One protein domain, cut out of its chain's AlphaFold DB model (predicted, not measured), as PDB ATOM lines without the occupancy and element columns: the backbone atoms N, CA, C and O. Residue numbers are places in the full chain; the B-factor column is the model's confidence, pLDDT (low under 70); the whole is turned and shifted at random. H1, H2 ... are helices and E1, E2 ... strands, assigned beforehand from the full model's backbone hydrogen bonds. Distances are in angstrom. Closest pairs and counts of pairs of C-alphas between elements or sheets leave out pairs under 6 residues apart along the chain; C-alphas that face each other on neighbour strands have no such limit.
ATOM      1  N   SER A  98     194.117 129.195 210.881       95.81
ATOM      2  CA  SER A  98     194.235 127.755 210.684       95.81
ATOM      3  C   SER A  98     194.918 127.134 211.893       95.81
ATOM      4  O   SER A  98     195.787 127.750 212.513       95.81
ATOM      5  N   VAL A  99     194.503 125.919 212.245       97.31
ATOM      6  CA  VAL A  99     195.044 125.187 213.390       97.31
ATOM      7  C   VAL A  99     195.528 123.821 212.932       97.31
ATOM      8  O   VAL A  99     194.771 123.043 212.355       97.31
ATOM      9  N   GLU A 100     196.798 123.539 213.198       98.12
ATOM     10  CA  GLU A 100     197.391 122.210 213.098       98.12
ATOM     11  C   GLU A 100     197.505 121.626 214.508       98.12
ATOM     12  O   GLU A 100     198.096 122.234 215.401       98.12
ATOM     13  N   GLU A 101     196.926 120.449 214.723       97.50
ATOM     14  CA  GLU A 101     196.918 119.778 216.022       97.50
ATOM     15  C   GLU A 101     197.812 118.531 216.015       97.50
ATOM     16  O   GLU A 101     197.894 117.790 215.036       97.50
ATOM     17  N   THR A 102     198.519 118.281 217.117       97.38
ATOM     18  CA  THR A 102     199.420 117.131 217.266       97.38
ATOM     19  C   THR A 102     199.333 116.533 218.670       97.38
ATOM     20  O   THR A 102     199.061 117.201 219.672       97.38
ATOM     21  N   VAL A 103     199.564 115.223 218.747       96.19
ATOM     22  CA  VAL A 103     199.632 114.450 219.990       96.19
ATOM     23  C   VAL A 103     201.090 114.429 220.454       96.19
ATOM     24  O   VAL A 103     201.907 113.687 219.919       96.19
ATOM     25  N   GLY A 104     201.417 115.238 221.461       92.75
ATOM     26  CA  GLY A 104     202.732 115.231 222.098       92.75
ATOM     27  C   GLY A 104     202.930 114.029 223.027       92.75
ATOM     28  O   GLY A 104     201.961 113.444 223.517       92.75
ATOM     29  N   ALA A 105     204.193 113.680 223.295       90.31
ATOM     30  CA  ALA A 105     204.549 112.633 224.258       90.31
ATOM     31  C   ALA A 105     204.252 113.051 225.709       90.31
ATOM     32  O   ALA A 105     203.821 112.232 226.518       90.31
ATOM     33  N   CYS A 106     204.449 114.332 226.027       89.44
ATOM     34  CA  CYS A 106     204.115 114.900 227.327       89.44
ATOM     35  C   CYS A 106     202.625 115.242 227.360       89.44
ATOM     36  O   CYS A 106     202.165 115.996 226.506       89.44
ATOM     37  N   LYS A 107     201.869 114.664 228.299       88.81
ATOM     38  CA  LYS A 107     200.405 114.830 228.415       88.81
ATOM     39  C   LYS A 107     199.961 115.715 229.572       88.81
ATOM     40  O   LYS A 107     198.777 115.984 229.705       88.81
ATOM     41  N   ASP A 108     200.904 116.175 230.380       93.19
ATOM     42  CA  ASP A 108     200.655 117.063 231.514       93.19
ATOM     43  C   ASP A 108     200.427 118.526 231.103       93.19
ATOM     44  O   ASP A 108     200.103 119.349 231.957       93.19
ATOM     45  N   SER A 109     200.594 118.846 229.815       94.75
ATOM     46  CA  SER A 109     200.606 120.211 229.299       94.75
ATOM     47  C   SER A 109     199.915 120.319 227.940       94.75
ATOM     48  O   SER A 109     200.018 119.429 227.092       94.75
ATOM     49  N   ILE A 110     199.250 121.447 227.729       96.56
ATOM     50  CA  ILE A 110     198.754 121.941 226.452       96.56
ATOM     51  C   ILE A 110     199.727 123.016 225.961       96.56
ATOM     52  O   ILE A 110     200.056 123.949 226.698       96.56
ATOM     53  N   TYR A 111     200.166 122.887 224.715       97.50
ATOM     54  CA  TYR A 111     201.065 123.817 224.045       97.50
ATOM     55  C   TYR A 111     200.314 124.527 222.925       97.50
ATOM     56  O   TYR A 111     199.764 123.872 222.041       97.50
ATOM     57  N   LEU A 112     200.314 125.857 222.947       97.94
ATOM     58  CA  LEU A 112     199.786 126.691 221.871       97.94
ATOM     59  C   LEU A 112     200.943 127.478 221.254       97.94
ATOM     60  O   LEU A 112     201.653 128.197 221.959       97.94
ATOM     61  N   TYR A 113     201.118 127.347 219.944       97.44
ATOM     62  CA  TYR A 113     202.115 128.073 219.164       97.44
ATOM     63  C   TYR A 113     201.393 128.995 218.192       97.44
ATOM     64  O   TYR A 113     200.827 128.531 217.207       97.44
ATOM     65  N   ILE A 114     201.388 130.291 218.479       96.50
ATOM     66  CA  ILE A 114     200.690 131.294 217.681       96.50
ATOM     67  C   ILE A 114     201.680 131.906 216.685       96.50
ATOM     68  O   ILE A 114     202.680 132.518 217.064       96.50
ATOM     69  N   GLU A 115     201.398 131.757 215.397       94.62
ATOM     70  CA  GLU A 115     202.168 132.349 214.306       94.62
ATOM     71  C   GLU A 115     201.347 133.440 213.625       94.62
ATOM     72  O   GLU A 115     200.201 133.231 213.231       94.62
ATOM     73  N   ASN A 116     201.935 134.622 213.477       90.62
ATOM     74  CA  ASN A 116     201.339 135.729 212.739       90.62
ATOM     75  C   ASN A 116     202.433 136.677 212.210       90.62
ATOM     76  O   ASN A 116     203.590 136.584 212.647       90.62
ATOM     77  N   PRO A 117     202.106 137.584 211.271       85.19
ATOM     78  CA  PRO A 117     203.067 138.543 210.724       85.19
ATOM     79  C   PRO A 117     203.788 139.416 211.763       85.19
ATOM     80  O   PRO A 117     204.963 139.726 211.564       85.19
ATOM     81  N   ILE A 118     203.123 139.795 212.861       83.00
ATOM     82  CA  ILE A 118     203.704 140.638 213.920       83.00
ATOM     83  C   ILE A 118     204.795 139.857 214.664       83.00
ATOM     84  O   ILE A 118     205.948 140.280 214.708       83.00
ATOM     85  N   GLU A 119     204.472 138.660 215.157       86.69
ATOM     86  CA  GLU A 119     205.434 137.792 215.855       86.69
ATOM     87  C   GLU A 119     206.595 137.362 214.952       86.69
ATOM     88  O   GLU A 119     207.756 137.340 215.364       86.69
ATOM     89  N   THR A 120     206.302 137.079 213.678       84.56
ATOM     90  CA  THR A 120     207.319 136.714 212.682       84.56
ATOM     91  C   THR A 120     208.374 137.805 212.527       84.56
ATOM     92  O   THR A 120     209.552 137.510 212.323       84.56
ATOM     93  N   ASN A 121     207.986 139.075 212.597       76.19
ATOM     94  CA  ASN A 121     208.941 140.165 212.448       76.19
ATOM     95  C   ASN A 121     209.732 140.441 213.722       76.19
ATOM     96  O   ASN A 121     210.919 140.736 213.612       76.19
ATOM     97  N   TYR A 122     209.135 140.278 214.908       79.56
ATOM     98  CA  TYR A 122     209.920 140.281 216.146       79.56
ATOM     99  C   TYR A 122     211.050 139.254 216.068       79.56
ATOM    100  O   TYR A 122     212.215 139.600 216.268       79.56
ATOM    101  N   ALA A 123     210.731 138.033 215.629       78.88
ATOM    102  CA  ALA A 123     211.729 136.992 215.418       78.88
ATOM    103  C   ALA A 123     212.808 137.395 214.391       78.88
ATOM    104  O   ALA A 123     213.992 137.172 214.636       78.88
ATOM    105  N   LYS A 124     212.433 138.025 213.265       80.06
ATOM    106  CA  LYS A 124     213.393 138.489 212.240       80.06
ATOM    107  C   LYS A 124     214.341 139.577 212.743       80.06
ATOM    108  O   LYS A 124     215.505 139.584 212.353       80.06
ATOM    109  N   ASN A 125     213.857 140.473 213.598       74.31
ATOM    110  CA  ASN A 125     214.635 141.603 214.104       74.31
ATOM    111  C   ASN A 125     215.422 141.271 215.383       74.31
ATOM    112  O   ASN A 125     216.039 142.161 215.962       74.31
ATOM    113  N   ASN A 126     215.433 140.002 215.819       74.00
ATOM    114  CA  ASN A 126     215.978 139.568 217.111       74.00
ATOM    115  C   ASN A 126     215.370 140.329 218.303       74.00
ATOM    116  O   ASN A 126     216.029 140.561 219.317       74.00
ATOM    117  N   GLU A 127     214.104 140.717 218.180       71.94
ATOM    118  CA  GLU A 127     213.336 141.375 219.227       71.94
ATOM    119  C   GLU A 127     212.465 140.334 219.927       71.94
ATOM    120  O   GLU A 127     211.923 139.427 219.293       71.94
ATOM    121  N   ARG A 128     212.316 140.439 221.250       64.44
ATOM    122  CA  ARG A 128     211.383 139.575 221.976       64.44
ATOM    123  C   ARG A 128     210.013 140.231 222.018       64.44
ATOM    124  O   ARG A 128     209.902 141.416 222.332       64.44
ATOM    125  N   SER A 129     208.975 139.426 221.798       62.84
ATOM    126  CA  SER A 129     207.581 139.847 221.987       62.84
ATOM    127  C   SER A 129     207.342 140.384 223.409       62.84
ATOM    128  O   SER A 129     206.595 141.329 223.602       62.84
ATOM    129  N   GLU A 130     208.074 139.898 224.417       63.28
ATOM    130  CA  GLU A 130     207.993 140.417 225.795       63.28
ATOM    131  C   GLU A 130     208.580 141.822 225.978       63.28
ATOM    132  O   GLU A 130     208.095 142.573 226.825       63.28
ATOM    133  N   ASP A 131     209.608 142.174 225.200       59.41
ATOM    134  CA  ASP A 131     210.379 143.411 225.374       59.41
ATOM    135  C   ASP A 131     209.722 144.600 224.657       59.41
ATOM    136  O   ASP A 131     209.858 145.746 225.088       59.41
ATOM    137  N   LYS A 132     209.004 144.332 223.559       61.72
ATOM    138  CA  LYS A 132     208.353 145.355 222.720       61.72
ATOM    139  C   LYS A 132     206.851 145.160 222.525       61.72
ATOM    140  O   LYS A 132     206.253 145.928 221.774       61.72
ATOM    141  N   GLY A 133     206.276 144.120 223.132       63.78
ATOM    142  CA  GLY A 133     204.980 143.530 222.791       63.78
ATOM    143  C   GLY A 133     203.922 144.549 222.426       63.78
ATOM    144  O   GLY A 133     203.361 145.219 223.284       63.78
ATOM    145  N   LEU A 134     203.636 144.664 221.132       72.94
ATOM    146  CA  LEU A 134     202.535 145.481 220.632       72.94
ATOM    147  C   LEU A 134     201.193 144.814 220.937       72.94
ATOM    148  O   LEU A 134     200.161 145.478 220.869       72.94
ATOM    149  N   ILE A 135     201.203 143.521 221.275       83.88
ATOM    150  CA  ILE A 135     200.025 142.703 221.547       83.88
ATOM    151  C   ILE A 135     200.236 141.750 222.727       83.88
ATOM    152  O   ILE A 135     201.356 141.385 223.064       83.88
ATOM    153  N   PHE A 136     199.130 141.329 223.331       90.25
ATOM    154  CA  PHE A 136     199.043 140.198 224.244       90.25
ATOM    155  C   PHE A 136     197.846 139.320 223.877       90.25
ATOM    156  O   PHE A 136     196.884 139.773 223.256       90.25
ATOM    157  N   TYR A 137     197.886 138.069 224.311       93.81
ATOM    158  CA  TYR A 137     196.873 137.062 224.039       93.81
ATOM    159  C   TYR A 137     196.066 136.748 225.300       93.81
ATOM    160  O   TYR A 137     196.598 136.699 226.416       93.81
ATOM    161  N   ARG A 138     194.776 136.490 225.114       95.44
ATOM    162  CA  ARG A 138     193.920 135.757 226.048       95.44
ATOM    163  C   ARG A 138     193.393 134.533 225.327       95.44
ATOM    164  O   ARG A 138     192.991 134.626 224.168       95.44
ATOM    165  N   ILE A 139     193.428 133.398 226.005       97.00
ATOM    166  CA  ILE A 139     192.987 132.124 225.449       97.00
ATOM    167  C   ILE A 139     191.647 131.808 226.078       97.00
ATOM    168  O   ILE A 139     191.580 131.671 227.291       97.00
ATOM    169  N   ASN A 140     190.613 131.695 225.258       96.38
ATOM    170  CA  ASN A 140     189.330 131.149 225.656       96.38
ATOM    171  C   ASN A 140     189.357 129.656 225.325       96.38
ATOM    172  O   ASN A 140     189.323 129.265 224.159       96.38
ATOM    173  N   ILE A 141     189.480 128.825 226.352       95.62
ATOM    174  CA  ILE A 141     189.437 127.373 226.256       95.62
ATOM    175  C   ILE A 141     188.168 126.855 226.927       95.62
ATOM    176  O   ILE A 141     187.728 127.382 227.952       95.62
ATOM    177  N   GLU A 142     187.592 125.811 226.341       96.25
ATOM    178  CA  GLU A 142     186.502 125.053 226.955       96.25
ATOM    179  C   GLU A 142     186.910 123.589 227.096       96.25
ATOM    180  O   GLU A 142     187.415 122.968 226.150       96.25
ATOM    181  N   THR A 143     186.657 123.018 228.268       94.31
ATOM    182  CA  THR A 143     186.914 121.612 228.586       94.31
ATOM    183  C   THR A 143     185.726 121.017 229.356       94.31
ATOM    184  O   THR A 143     184.602 121.513 229.285       94.31
ATOM    185  N   ASN A 144     185.931 119.888 230.041       91.44
ATOM    186  CA  ASN A 144     184.961 119.354 231.006       91.44
ATOM    187  C   ASN A 144     185.321 119.739 232.455       91.44
ATOM    188  O   ASN A 144     184.722 119.214 233.395       91.44
ATOM    189  N   ASP A 145     186.300 120.625 232.633       93.88
ATOM    190  CA  ASP A 145     186.787 121.121 233.912       93.88
ATOM    191  C   ASP A 145     186.610 122.647 233.959       93.88
ATOM    192  O   ASP A 145     187.454 123.419 233.514       93.88
ATOM    193  N   ALA A 146     185.479 123.096 234.506       92.50
ATOM    194  CA  ALA A 146     185.135 124.519 234.543       92.50
ATOM    195  C   ALA A 146     186.095 125.362 235.403       92.50
ATOM    196  O   ALA A 146     186.216 126.569 235.191       92.50
ATOM    197  N   VAL A 147     186.763 124.747 236.391       94.00
ATOM    198  CA  VAL A 147     187.755 125.444 237.224       94.00
ATOM    199  C   VAL A 147     189.006 125.707 236.398       94.00
ATOM    200  O   VAL A 147     189.510 126.830 236.399       94.00
ATOM    201  N   PHE A 148     189.456 124.695 235.652       94.81
ATOM    202  CA  PHE A 148     190.536 124.836 234.686       94.81
ATOM    203  C   PHE A 148     190.217 125.903 233.628       94.81
ATOM    204  O   PHE A 148     191.025 126.809 233.420       94.81
ATOM    205  N   ASP A 149     189.028 125.847 233.020       95.44
ATOM    206  CA  ASP A 149     188.602 126.804 231.993       95.44
ATOM    207  C   ASP A 149     188.658 128.244 232.524       95.44
ATOM    208  O   ASP A 149     189.243 129.126 231.898       95.44
ATOM    209  N   TYR A 150     188.124 128.490 233.727       95.56
ATOM    210  CA  TYR A 150     188.186 129.811 234.358       95.56
ATOM    211  C   TYR A 150     189.629 130.276 234.622       95.56
ATOM    212  O   TYR A 150     189.964 131.441 234.385       95.56
ATOM    213  N   GLU A 151     190.499 129.381 235.103       95.12
ATOM    214  CA  GLU A 151     191.899 129.710 235.384       95.12
ATOM    215  C   GLU A 151     192.656 130.118 234.112       95.12
ATOM    216  O   GLU A 151     193.448 131.060 234.137       95.12
ATOM    217  N   VAL A 152     192.416 129.429 232.997       95.88
ATOM    218  CA  VAL A 152     193.044 129.748 231.709       95.88
ATOM    219  C   VAL A 152     192.462 131.027 231.113       95.88
ATOM    220  O   VAL A 152     193.221 131.930 230.756       95.88
ATOM    221  N   ASN A 153     191.134 131.148 231.078       96.25
ATOM    222  CA  ASN A 153     190.432 132.226 230.369       96.25
ATOM    223  C   ASN A 153     190.648 133.607 231.000       96.25
ATOM    224  O   ASN A 153     190.458 134.641 230.358       96.25
ATOM    225  N   THR A 154     191.079 133.648 232.261       94.75
ATOM    226  CA  THR A 154     191.390 134.895 232.974       94.75
ATOM    227  C   THR A 154     192.857 135.320 232.870       94.75
ATOM    228  O   THR A 154     193.192 136.449 233.244       94.75
ATOM    229  N   LYS A 155     193.744 134.465 232.339       95.62
ATOM    230  CA  LYS A 155     195.176 134.765 232.197       95.62
ATOM    231  C   LYS A 155     195.472 135.621 230.968       95.62
ATOM    232  O   LYS A 155     194.768 135.613 229.964       95.62
ATOM    233  N   VAL A 156     196.569 136.370 231.070       93.19
ATOM    234  CA  VAL A 156     197.137 137.178 229.988       93.19
ATOM    235  C   VAL A 156     198.497 136.603 229.615       93.19
ATOM    236  O   VAL A 156     199.348 136.411 230.482       93.19
ATOM    237  N   TYR A 157     198.706 136.383 228.322       93.12
ATOM    238  CA  TYR A 157     199.927 135.810 227.772       93.12
ATOM    239  C   TYR A 157     200.616 136.830 226.869       93.12
ATOM    240  O   TYR A 157     200.017 137.341 225.930       93.12
ATOM    241  N   ARG A 158     201.882 137.145 227.152       89.94
ATOM    242  CA  ARG A 158     202.690 138.082 226.341       89.94
ATOM    243  C   ARG A 158     203.579 137.384 225.317       89.94
ATOM    244  O   ARG A 158     204.193 138.038 224.490       89.94
ATOM    245  N   LEU A 159     203.654 136.062 225.402       91.19
ATOM    246  CA  LEU A 159     204.370 135.223 224.462       91.19
ATOM    247  C   LEU A 159     203.382 134.564 223.511       91.19
ATOM    248  O   LEU A 159     202.287 134.170 223.909       91.19
ATOM    249  N   ASN A 160     203.826 134.375 222.275       92.06
ATOM    250  CA  ASN A 160     203.115 133.599 221.268       92.06
ATOM    251  C   ASN A 160     203.306 132.081 221.433       92.06
ATOM    252  O   ASN A 160     202.624 131.301 220.777       92.06
ATOM    253  N   THR A 161     204.217 131.654 222.312       94.69
ATOM    254  CA  THR A 161     204.313 130.269 222.784       94.69
ATOM    255  C   THR A 161     203.729 130.187 224.186       94.69
ATOM    256  O   THR A 161     204.269 130.766 225.128       94.69
ATOM    257  N   ILE A 162     202.621 129.468 224.322       96.00
ATOM    258  CA  ILE A 162     201.845 129.385 225.556       96.00
ATOM    259  C   ILE A 162     201.831 127.936 226.024       96.00
ATOM    260  O   ILE A 162     201.491 127.029 225.266       96.00
ATOM    261  N   VAL A 163     202.197 127.727 227.288       96.31
ATOM    262  CA  VAL A 163     202.177 126.414 227.934       96.31
ATOM    263  C   VAL A 163     201.229 126.474 229.117       96.31
ATOM    264  O   VAL A 163     201.357 127.327 229.995       96.31
ATOM    265  N   ILE A 164     200.256 125.574 229.122       95.50
ATOM    266  CA  ILE A 164     199.201 125.500 230.127       95.50
ATOM    267  C   ILE A 164     199.197 124.073 230.662       95.50
ATOM    268  O   ILE A 164     199.312 123.134 229.883       95.50
ATOM    269  N   LYS A 165     199.063 123.882 231.974       94.56
ATOM    270  CA  LYS A 165     198.883 122.539 232.541       94.56
ATOM    271  C   LYS A 165     197.629 121.894 231.932       94.56
ATOM    272  O   LYS A 165     196.617 122.564 231.810       94.56
ATOM    273  N   ALA A 166     197.670 120.629 231.537       92.56
ATOM    274  CA  ALA A 166     196.490 119.945 231.012       92.56
ATOM    275  C   ALA A 166     195.414 119.774 232.111       92.56
ATOM    276  O   ALA A 166     195.773 119.579 233.280       92.56
ATOM    277  N   PRO A 167     194.112 119.823 231.761       91.88
ATOM    278  CA  PRO A 167     193.039 119.546 232.712       91.88
ATOM    279  C   PRO A 167     193.136 118.105 233.223       91.88
ATOM    280  O   PRO A 167     193.557 117.198 232.501       91.88
ATOM    281  N   GLU A 168     192.706 117.861 234.463       84.38
ATOM    282  CA  GLU A 168     192.738 116.507 235.037       84.38
ATOM    283  C   GLU A 168     191.761 115.555 234.335       84.38
ATOM    284  O   GLU A 168     191.946 114.335 234.347       84.38
ATOM    285  N   LYS A 169     190.693 116.107 233.742       79.12
ATOM    286  CA  LYS A 169     189.636 115.348 233.076       79.12
ATOM    287  C   LYS A 169     189.181 116.032 231.795       79.12
ATOM    288  O   LYS A 169     188.838 117.208 231.781       79.12
ATOM    289  N   GLY A 170     189.032 115.222 230.751       75.31
ATOM    290  CA  GLY A 170     188.551 115.675 229.451       75.31
ATOM    291  C   GLY A 170     189.663 116.246 228.576       75.31
ATOM    292  O   GLY A 170     190.732 116.610 229.048       75.31
ATOM    293  N   GLY A 171     189.410 116.257 227.271       85.06
ATOM    294  CA  GLY A 171     190.257 116.944 226.303       85.06
ATOM    295  C   GLY A 171     189.751 118.357 226.042       85.06
ATOM    296  O   GLY A 171     188.664 118.740 226.488       85.06
ATOM    297  N   VAL A 172     190.518 119.106 225.261       93.25
ATOM    298  CA  VAL A 172     190.104 120.427 224.790       93.25
ATOM    299  C   VAL A 172     188.894 120.286 223.865       93.25
ATOM    300  O   VAL A 172     188.861 119.434 222.968       93.25
ATOM    301  N   ARG A 173     187.862 121.091 224.122       95.44
ATOM    302  CA  ARG A 173     186.633 121.112 223.325       95.44
ATOM    303  C   ARG A 173     186.604 122.242 222.326       95.44
ATOM    304  O   ARG A 173     186.182 122.002 221.200       95.44
ATOM    305  N   ASN A 174     187.064 123.410 222.749       96.81
ATOM    306  CA  ASN A 174     187.084 124.622 221.955       96.81
ATOM    307  C   ASN A 174     188.322 125.449 222.325       96.81
ATOM    308  O   ASN A 174     188.730 125.455 223.490       96.81
ATOM    309  N   ILE A 175     188.905 126.121 221.335       97.00
ATOM    310  CA  ILE A 175     189.977 127.102 221.489       97.00
ATOM    311  C   ILE A 175     189.601 128.342 220.684       97.00
ATOM    312  O   ILE A 175     189.413 128.279 219.472       97.00
ATOM    313  N   GLU A 176     189.581 129.486 221.345       96.62
ATOM    314  CA  GLU A 176     189.493 130.802 220.729       96.62
ATOM    315  C   GLU A 176     190.613 131.685 221.295       96.62
ATOM    316  O   GLU A 176     190.937 131.634 222.483       96.62
ATOM    317  N   ILE A 177     191.226 132.506 220.445       96.19
ATOM    318  CA  ILE A 177     192.266 133.448 220.859       96.19
ATOM    319  C   ILE A 177     191.731 134.862 220.713       96.19
ATOM    320  O   ILE A 177     191.371 135.280 219.616       96.19
ATOM    321  N   SER A 178     191.775 135.622 221.803       93.12
ATOM    322  CA  SER A 178     191.594 137.071 221.778       93.12
ATOM    323  C   SER A 178     192.963 137.756 221.797       93.12
ATOM    324  O   SER A 178     193.746 137.582 222.730       93.12
ATOM    325  N   ILE A 179     193.265 138.529 220.758       90.56
ATOM    326  CA  ILE A 179     194.499 139.297 220.591       90.56
ATOM    327  C   ILE A 179     194.216 140.755 220.923       90.56
ATOM    328  O   ILE A 179     193.444 141.426 220.243       90.56
ATOM    329  N   HIS A 180     194.871 141.266 221.954       86.38
ATOM    330  CA  HIS A 180     194.692 142.625 222.429       86.38
ATOM    331  C   HIS A 180     195.952 143.438 222.160       86.38
ATOM    332  O   HIS A 180     197.040 142.982 222.503       86.38
ATOM    333  N   PRO A 181     195.848 144.664 221.639       79.69
ATOM    334  CA  PRO A 181     197.001 145.540 221.590       79.69
ATOM    335  C   PRO A 181     197.423 145.980 222.997       79.69
ATOM    336  O   PRO A 181     196.582 146.326 223.830       79.69
ATOM    337  N   MET A 182     198.728 146.023 223.256       75.50
ATOM    338  CA  MET A 182     199.262 146.678 224.447       75.50
ATOM    339  C   MET A 182     199.172 148.195 224.251       75.50
ATOM    340  O   MET A 182     199.593 148.733 223.228       75.50
ATOM    341  N   ASN A 183     198.590 148.899 225.226       60.16
ATOM    342  CA  ASN A 183     198.582 150.359 225.225       60.16
ATOM    343  C   ASN A 183     200.013 150.853 225.464       60.16
ATOM    344  O   ASN A 183     200.471 150.899 226.605       60.16
ATOM    345  N   TYR A 184     200.708 151.227 224.394       52.19
ATOM    346  CA  TYR A 184     201.896 152.054 224.523       52.19
ATOM    347  C   TYR A 184     201.480 153.455 224.982       52.19
ATOM    348  O   TYR A 184     200.522 154.037 224.481       52.19
ATOM    349  N   SER A 185     202.208 153.985 225.963       42.06
ATOM    350  CA  SER A 185     202.086 155.355 226.470       42.06
ATOM    351  C   SER A 185     202.639 156.413 225.507       42.06
ATOM    352  O   SER A 185     202.613 157.598 225.824       42.06
ATOM    353  N   SER A 186     203.179 156.010 224.357       41.62
ATOM    354  CA  SER A 186     203.548 156.908 223.263       41.62
ATOM    355  C   SER A 186     202.308 157.200 222.415       41.62
ATOM    356  O   SER A 186     201.447 156.338 222.283       41.62
ATOM    357  N   GLY A 187     202.213 158.399 221.837       44.59
ATOM    358  CA  GLY A 187     201.036 158.993 221.176       44.59
ATOM    359  C   GLY A 187     200.406 158.261 219.978       44.59
ATOM    360  O   GLY A 187     199.653 158.872 219.232       44.59
ATOM    361  N   TRP A 188     200.632 156.958 219.820       43.12
ATOM    362  CA  TRP A 188     200.130 156.050 218.784       43.12
ATOM    363  C   TRP A 188     198.600 155.931 218.722       43.12
ATOM    364  O   TRP A 188     198.071 155.196 217.891       43.12
ATOM    365  N   ARG A 189     197.870 156.570 219.643       47.00
ATOM    366  CA  ARG A 189     196.419 156.422 219.800       47.00
ATOM    367  C   ARG A 189     195.811 157.706 220.337       47.00
ATOM    368  O   ARG A 189     195.454 157.789 221.511       47.00
ATOM    369  N   TYR A 190     195.652 158.707 219.480       39.16
ATOM    370  CA  TYR A 190     194.688 159.752 219.793       39.16
ATOM    371  C   TYR A 190     193.277 159.128 219.818       39.16
ATOM    372  O   TYR A 190     192.709 158.775 218.791       39.16
ATOM    373  N   ASN A 191     192.757 158.970 221.041       41.50
ATOM    374  CA  ASN A 191     191.346 158.842 221.423       41.50
ATOM    375  C   ASN A 191     190.513 157.662 220.881       41.50
ATOM    376  O   ASN A 191     189.532 157.908 220.188       41.50
ATOM    377  N   MET A 192     190.773 156.413 221.311       48.66
ATOM    378  CA  MET A 192     189.711 155.423 221.642       48.66
ATOM    379  C   MET A 192     190.275 154.103 222.239       48.66
ATOM    380  O   MET A 192     191.466 153.830 222.086       48.66
ATOM    381  N   PRO A 193     189.463 153.303 222.976       45.94
ATOM    382  CA  PRO A 193     189.929 152.141 223.742       45.94
ATOM    383  C   PRO A 193     190.441 150.994 222.850       45.94
ATOM    384  O   PRO A 193     190.018 150.876 221.699       45.94
ATOM    385  N   PRO A 194     191.339 150.129 223.365       52.38
ATOM    386  CA  PRO A 194     191.912 149.027 222.600       52.38
ATOM    387  C   PRO A 194     190.827 148.020 222.203       52.38
ATOM    388  O   PRO A 194     190.329 147.274 223.046       52.38
ATOM    389  N   TYR A 195     190.485 147.973 220.915       66.75
ATOM    390  CA  TYR A 195     189.769 146.827 220.362       66.75
ATOM    391  C   TYR A 195     190.717 145.638 220.277       66.75
ATOM    392  O   TYR A 195     191.896 145.786 219.948       66.75
ATOM    393  N   PHE A 196     190.188 144.470 220.608       78.06
ATOM    394  CA  PHE A 196     190.861 143.199 220.434       78.06
ATOM    395  C   PHE A 196     190.293 142.482 219.217       78.06
ATOM    396  O   PHE A 196     189.141 142.679 218.834       78.06
ATOM    397  N   VAL A 197     191.135 141.669 218.602       82.62
ATOM    398  CA  VAL A 197     190.794 140.786 217.490       82.62
ATOM    399  C   VAL A 197     190.527 139.411 218.079       82.62
ATOM    400  O   VAL A 197     191.191 139.032 219.041       82.62
ATOM    401  N   GLN A 198     189.584 138.658 217.530       89.69
ATOM    402  CA  GLN A 198     189.342 137.280 217.957       89.69
ATOM    403  C   GLN A 198     189.529 136.328 216.788       89.69
ATOM    404  O   GLN A 198     189.203 136.664 215.656       89.69
ATOM    405  N   THR A 199     190.047 135.131 217.031       92.31
ATOM    406  CA  THR A 199     189.896 134.053 216.050       92.31
ATOM    407  C   THR A 199     188.474 133.513 216.105       92.31
ATOM    408  O   THR A 199     187.783 133.665 217.107       92.31
ATOM    409  N   LEU A 200     188.033 132.824 215.056       91.25
ATOM    410  CA  LEU A 200     186.860 131.962 215.199       91.25
ATOM    411  C   LEU A 200     187.156 130.827 216.202       91.25
ATOM    412  O   LEU A 200     188.322 130.428 216.334       91.25
ATOM    413  N   PRO A 201     186.133 130.308 216.905       94.62
ATOM    414  CA  PRO A 201     186.291 129.144 217.767       94.62
ATOM    415  C   PRO A 201     186.726 127.931 216.941       94.62
ATOM    416  O   PRO A 201     186.158 127.640 215.886       94.62
ATOM    417  N   TYR A 202     187.745 127.229 217.425       96.56
ATOM    418  CA  TYR A 202     188.265 126.009 216.830       96.56
ATOM    419  C   TYR A 202     187.936 124.807 217.712       96.56
ATOM    420  O   TYR A 202     188.338 124.750 218.874       96.56
ATOM    421  N   GLU A 203     187.272 123.808 217.135       97.44
ATOM    422  CA  GLU A 203     187.027 122.524 217.785       97.44
ATOM    423  C   GLU A 203     188.105 121.505 217.375       97.44
ATOM    424  O   GLU A 203     188.172 121.139 216.196       97.44
ATOM    425  N   PRO A 204     188.935 121.005 218.314       96.00
ATOM    426  CA  PRO A 204     189.923 119.968 218.024       96.00
ATOM    427  C   PRO A 204     189.289 118.707 217.433       96.00
ATOM    428  O   PRO A 204     188.312 118.178 217.979       96.00
ATOM    429  N   MET A 205     189.873 118.184 216.352       95.44
ATOM    430  CA  MET A 205     189.385 116.952 215.713       95.44
ATOM    431  C   MET A 205     189.829 115.727 216.522       95.44
ATOM    432  O   MET A 205     189.089 114.753 216.680       95.44
ATOM    433  N   ASN A 206     191.029 115.793 217.093       93.25
ATOM    434  CA  ASN A 206     191.623 114.781 217.940       93.25
ATOM    435  C   ASN A 206     191.555 115.208 219.408       93.25
ATOM    436  O   ASN A 206     192.327 116.036 219.884       93.25
ATOM    437  N   ARG A 207     190.688 114.541 220.174       89.69
ATOM    438  CA  ARG A 207     190.501 114.801 221.613       89.69
ATOM    439  C   ARG A 207     191.754 114.580 222.471       89.69
ATOM    440  O   ARG A 207     191.783 115.047 223.604       89.69
ATOM    441  N   ASN A 208     192.765 113.880 221.951       91.56
ATOM    442  CA  ASN A 208     194.038 113.626 222.630       91.56
ATOM    443  C   ASN A 208     195.165 114.569 222.179       91.56
ATOM    444  O   ASN A 208     196.300 114.433 222.666       91.56
ATOM    445  N   ALA A 209     194.894 115.458 221.217       95.19
ATOM    446  CA  ALA A 209     195.837 116.488 220.825       95.19
ATOM    447  C   ALA A 209     196.054 117.457 221.986       95.19
ATOM    448  O   ALA A 209     195.129 117.836 222.703       95.19
ATOM    449  N   ASN A 210     197.314 117.814 222.185       95.12
ATOM    450  CA  ASN A 210     197.730 118.730 223.240       95.12
ATOM    451  C   ASN A 210     198.793 119.717 222.751       95.12
ATOM    452  O   ASN A 210     199.362 120.456 223.543       95.12
ATOM    453  N   ILE A 211     199.069 119.717 221.450       97.56
ATOM    454  CA  ILE A 211     199.905 120.694 220.774       97.56
ATOM    455  C   ILE A 211     199.051 121.293 219.664       97.56
ATOM    456  O   ILE A 211     198.541 120.547 218.832       97.56
ATOM    457  N   PHE A 212     198.910 122.614 219.658       98.00
ATOM    458  CA  PHE A 212     198.136 123.354 218.671       98.00
ATOM    459  C   PHE A 212     199.005 124.456 218.082       98.00
ATOM    460  O   PHE A 212     199.443 125.367 218.785       98.00
ATOM    461  N   LYS A 213     199.263 124.372 216.783       98.19
ATOM    462  CA  LYS A 213     199.945 125.405 216.017       98.19
ATOM    463  C   LYS A 213     198.894 126.233 215.291       98.19
ATOM    464  O   LYS A 213     198.188 125.721 214.429       98.19
ATOM    465  N   ILE A 214     198.771 127.497 215.671       97.94
ATOM    466  CA  ILE A 214     197.684 128.384 215.273       97.94
ATOM    467  C   ILE A 214     198.265 129.504 214.416       97.94
ATOM    468  O   ILE A 214     198.999 130.354 214.911       97.94
ATOM    469  N   CYS A 215     197.950 129.497 213.126       96.31
ATOM    470  CA  CYS A 215     198.423 130.491 212.172       96.31
ATOM    471  C   CYS A 215     197.329 131.526 211.901       96.31
ATOM    472  O   CYS A 215     196.207 131.170 211.544       96.31
ATOM    473  N   ILE A 216     197.663 132.808 212.061       92.75
ATOM    474  CA  ILE A 216     196.761 133.948 211.878       92.75
ATOM    475  C   ILE A 216     197.383 134.902 210.840       92.75
ATOM    476  O   ILE A 216     198.054 135.874 211.202       92.75
ATOM    477  N   PRO A 217     197.223 134.626 209.533       83.06
ATOM    478  CA  PRO A 217     197.990 135.299 208.481       83.06
ATOM    479  C   PRO A 217     197.617 136.774 208.277       83.06
ATOM    480  O   PRO A 217     198.447 137.553 207.819       83.06
ATOM    481  N   GLU A 218     196.390 137.168 208.622       75.81
ATOM    482  CA  GLU A 218     195.876 138.530 208.406       75.81
ATOM    483  C   GLU A 218     196.104 139.466 209.607       75.81
ATOM    484  O   GLU A 218     195.829 140.666 209.529       75.81
TER     485      GLU A 218
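Overview. This is residues 98 to 218 of the 283 residues of an uncharacterized protein of Puteibacter caeruleilacunae (UniProt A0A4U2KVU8). Two sheets lie partly face to face with their strands crossed, E1, E7, E2 and E4 in one and E3, E5 and E6 in the other, as a loose sandwich. H3 sits beside edge strand E3, H1 and H2 gather at one end, and residues 185 to 192, in the long loop between E5 and E6, stick out. The 121 printed residues hold three named helices and seven named strands, in the order E1, E2, H1, H2, E3, H3, E4, E5, E6, E7, a mixed class of helices and strands. The four-strand sheet runs E1, E7, E2, E4 and is mixed; the three-strand sheet runs E3, E5, E6, antiparallel. The whole is compact, with a radius of gyration of the C-alphas of 15.2 A, and elongated, spanning 47 by 29 by 22 A.

Along the chain. E1, residues 98 to 102, begins at C-alpha 98 (194.235, 127.755, 210.684). E2, residues 109 to 115, is 19.4 A long. H1 is residues 117 to 124, 10.4 A, and H2 is residues 129 to 132. E3, residues 135 to 142, is 22.9 A long and ends at C-alpha 142 (186.502, 125.053, 226.955). H3, residues 146 to 153, is 10.2 A long, and E4 is residues 161 to 165. E5, residues 174 to 181, is 23.2 A long. E6 is residues 197 to 199. E7, residues 211 to 215, ends at C-alpha 215 (198.423, 130.491, 212.172).

Arrangement. E1 and E7 are antiparallel at 162 degrees, with N 100 and O 213 at 2.9 A. E7 and E2 are parallel at 15 degrees, with N 113 and O 212 at 2.8 A. E2 and E4 are antiparallel at 162 degrees, with N 110 and O 164 at 2.7 A. In the other sheet, E3 and E5 are antiparallel at 161 degrees, with N 138 and O 178 at 2.8 A. E5 and E6 form a hairpin at 161 degrees, with N 179 and O 197 at 2.7 A. Between the sheets, E2 and E5 are apart, for instance. H3 is on the sheet of E3, E5 and E6, at the sheet's level with a height of 1.5 A; its closest C-alpha pair with E3 is Asn 140 and Asn 153, 5.0 A. H3 only grazes the other sheet. H1 and H2 are close but not clearly touching, the C-alphas of Tyr 122 and Ser 129 being closest at 6.3 A; neither helix is on either sheet. In H1 and H3 every O i to N i+4 pair is within hydrogen-bond range; H2 is too short for such a pair.

Size, cuts and confidence. The C-alphas farthest apart, those of Ala 105 and Tyr 190, are 48.3 A apart. The printed part has no cut. The links E5 to E6 and E6 to E7 are long. Residues 128 to 133 and 183 to 195 have pLDDT under 70.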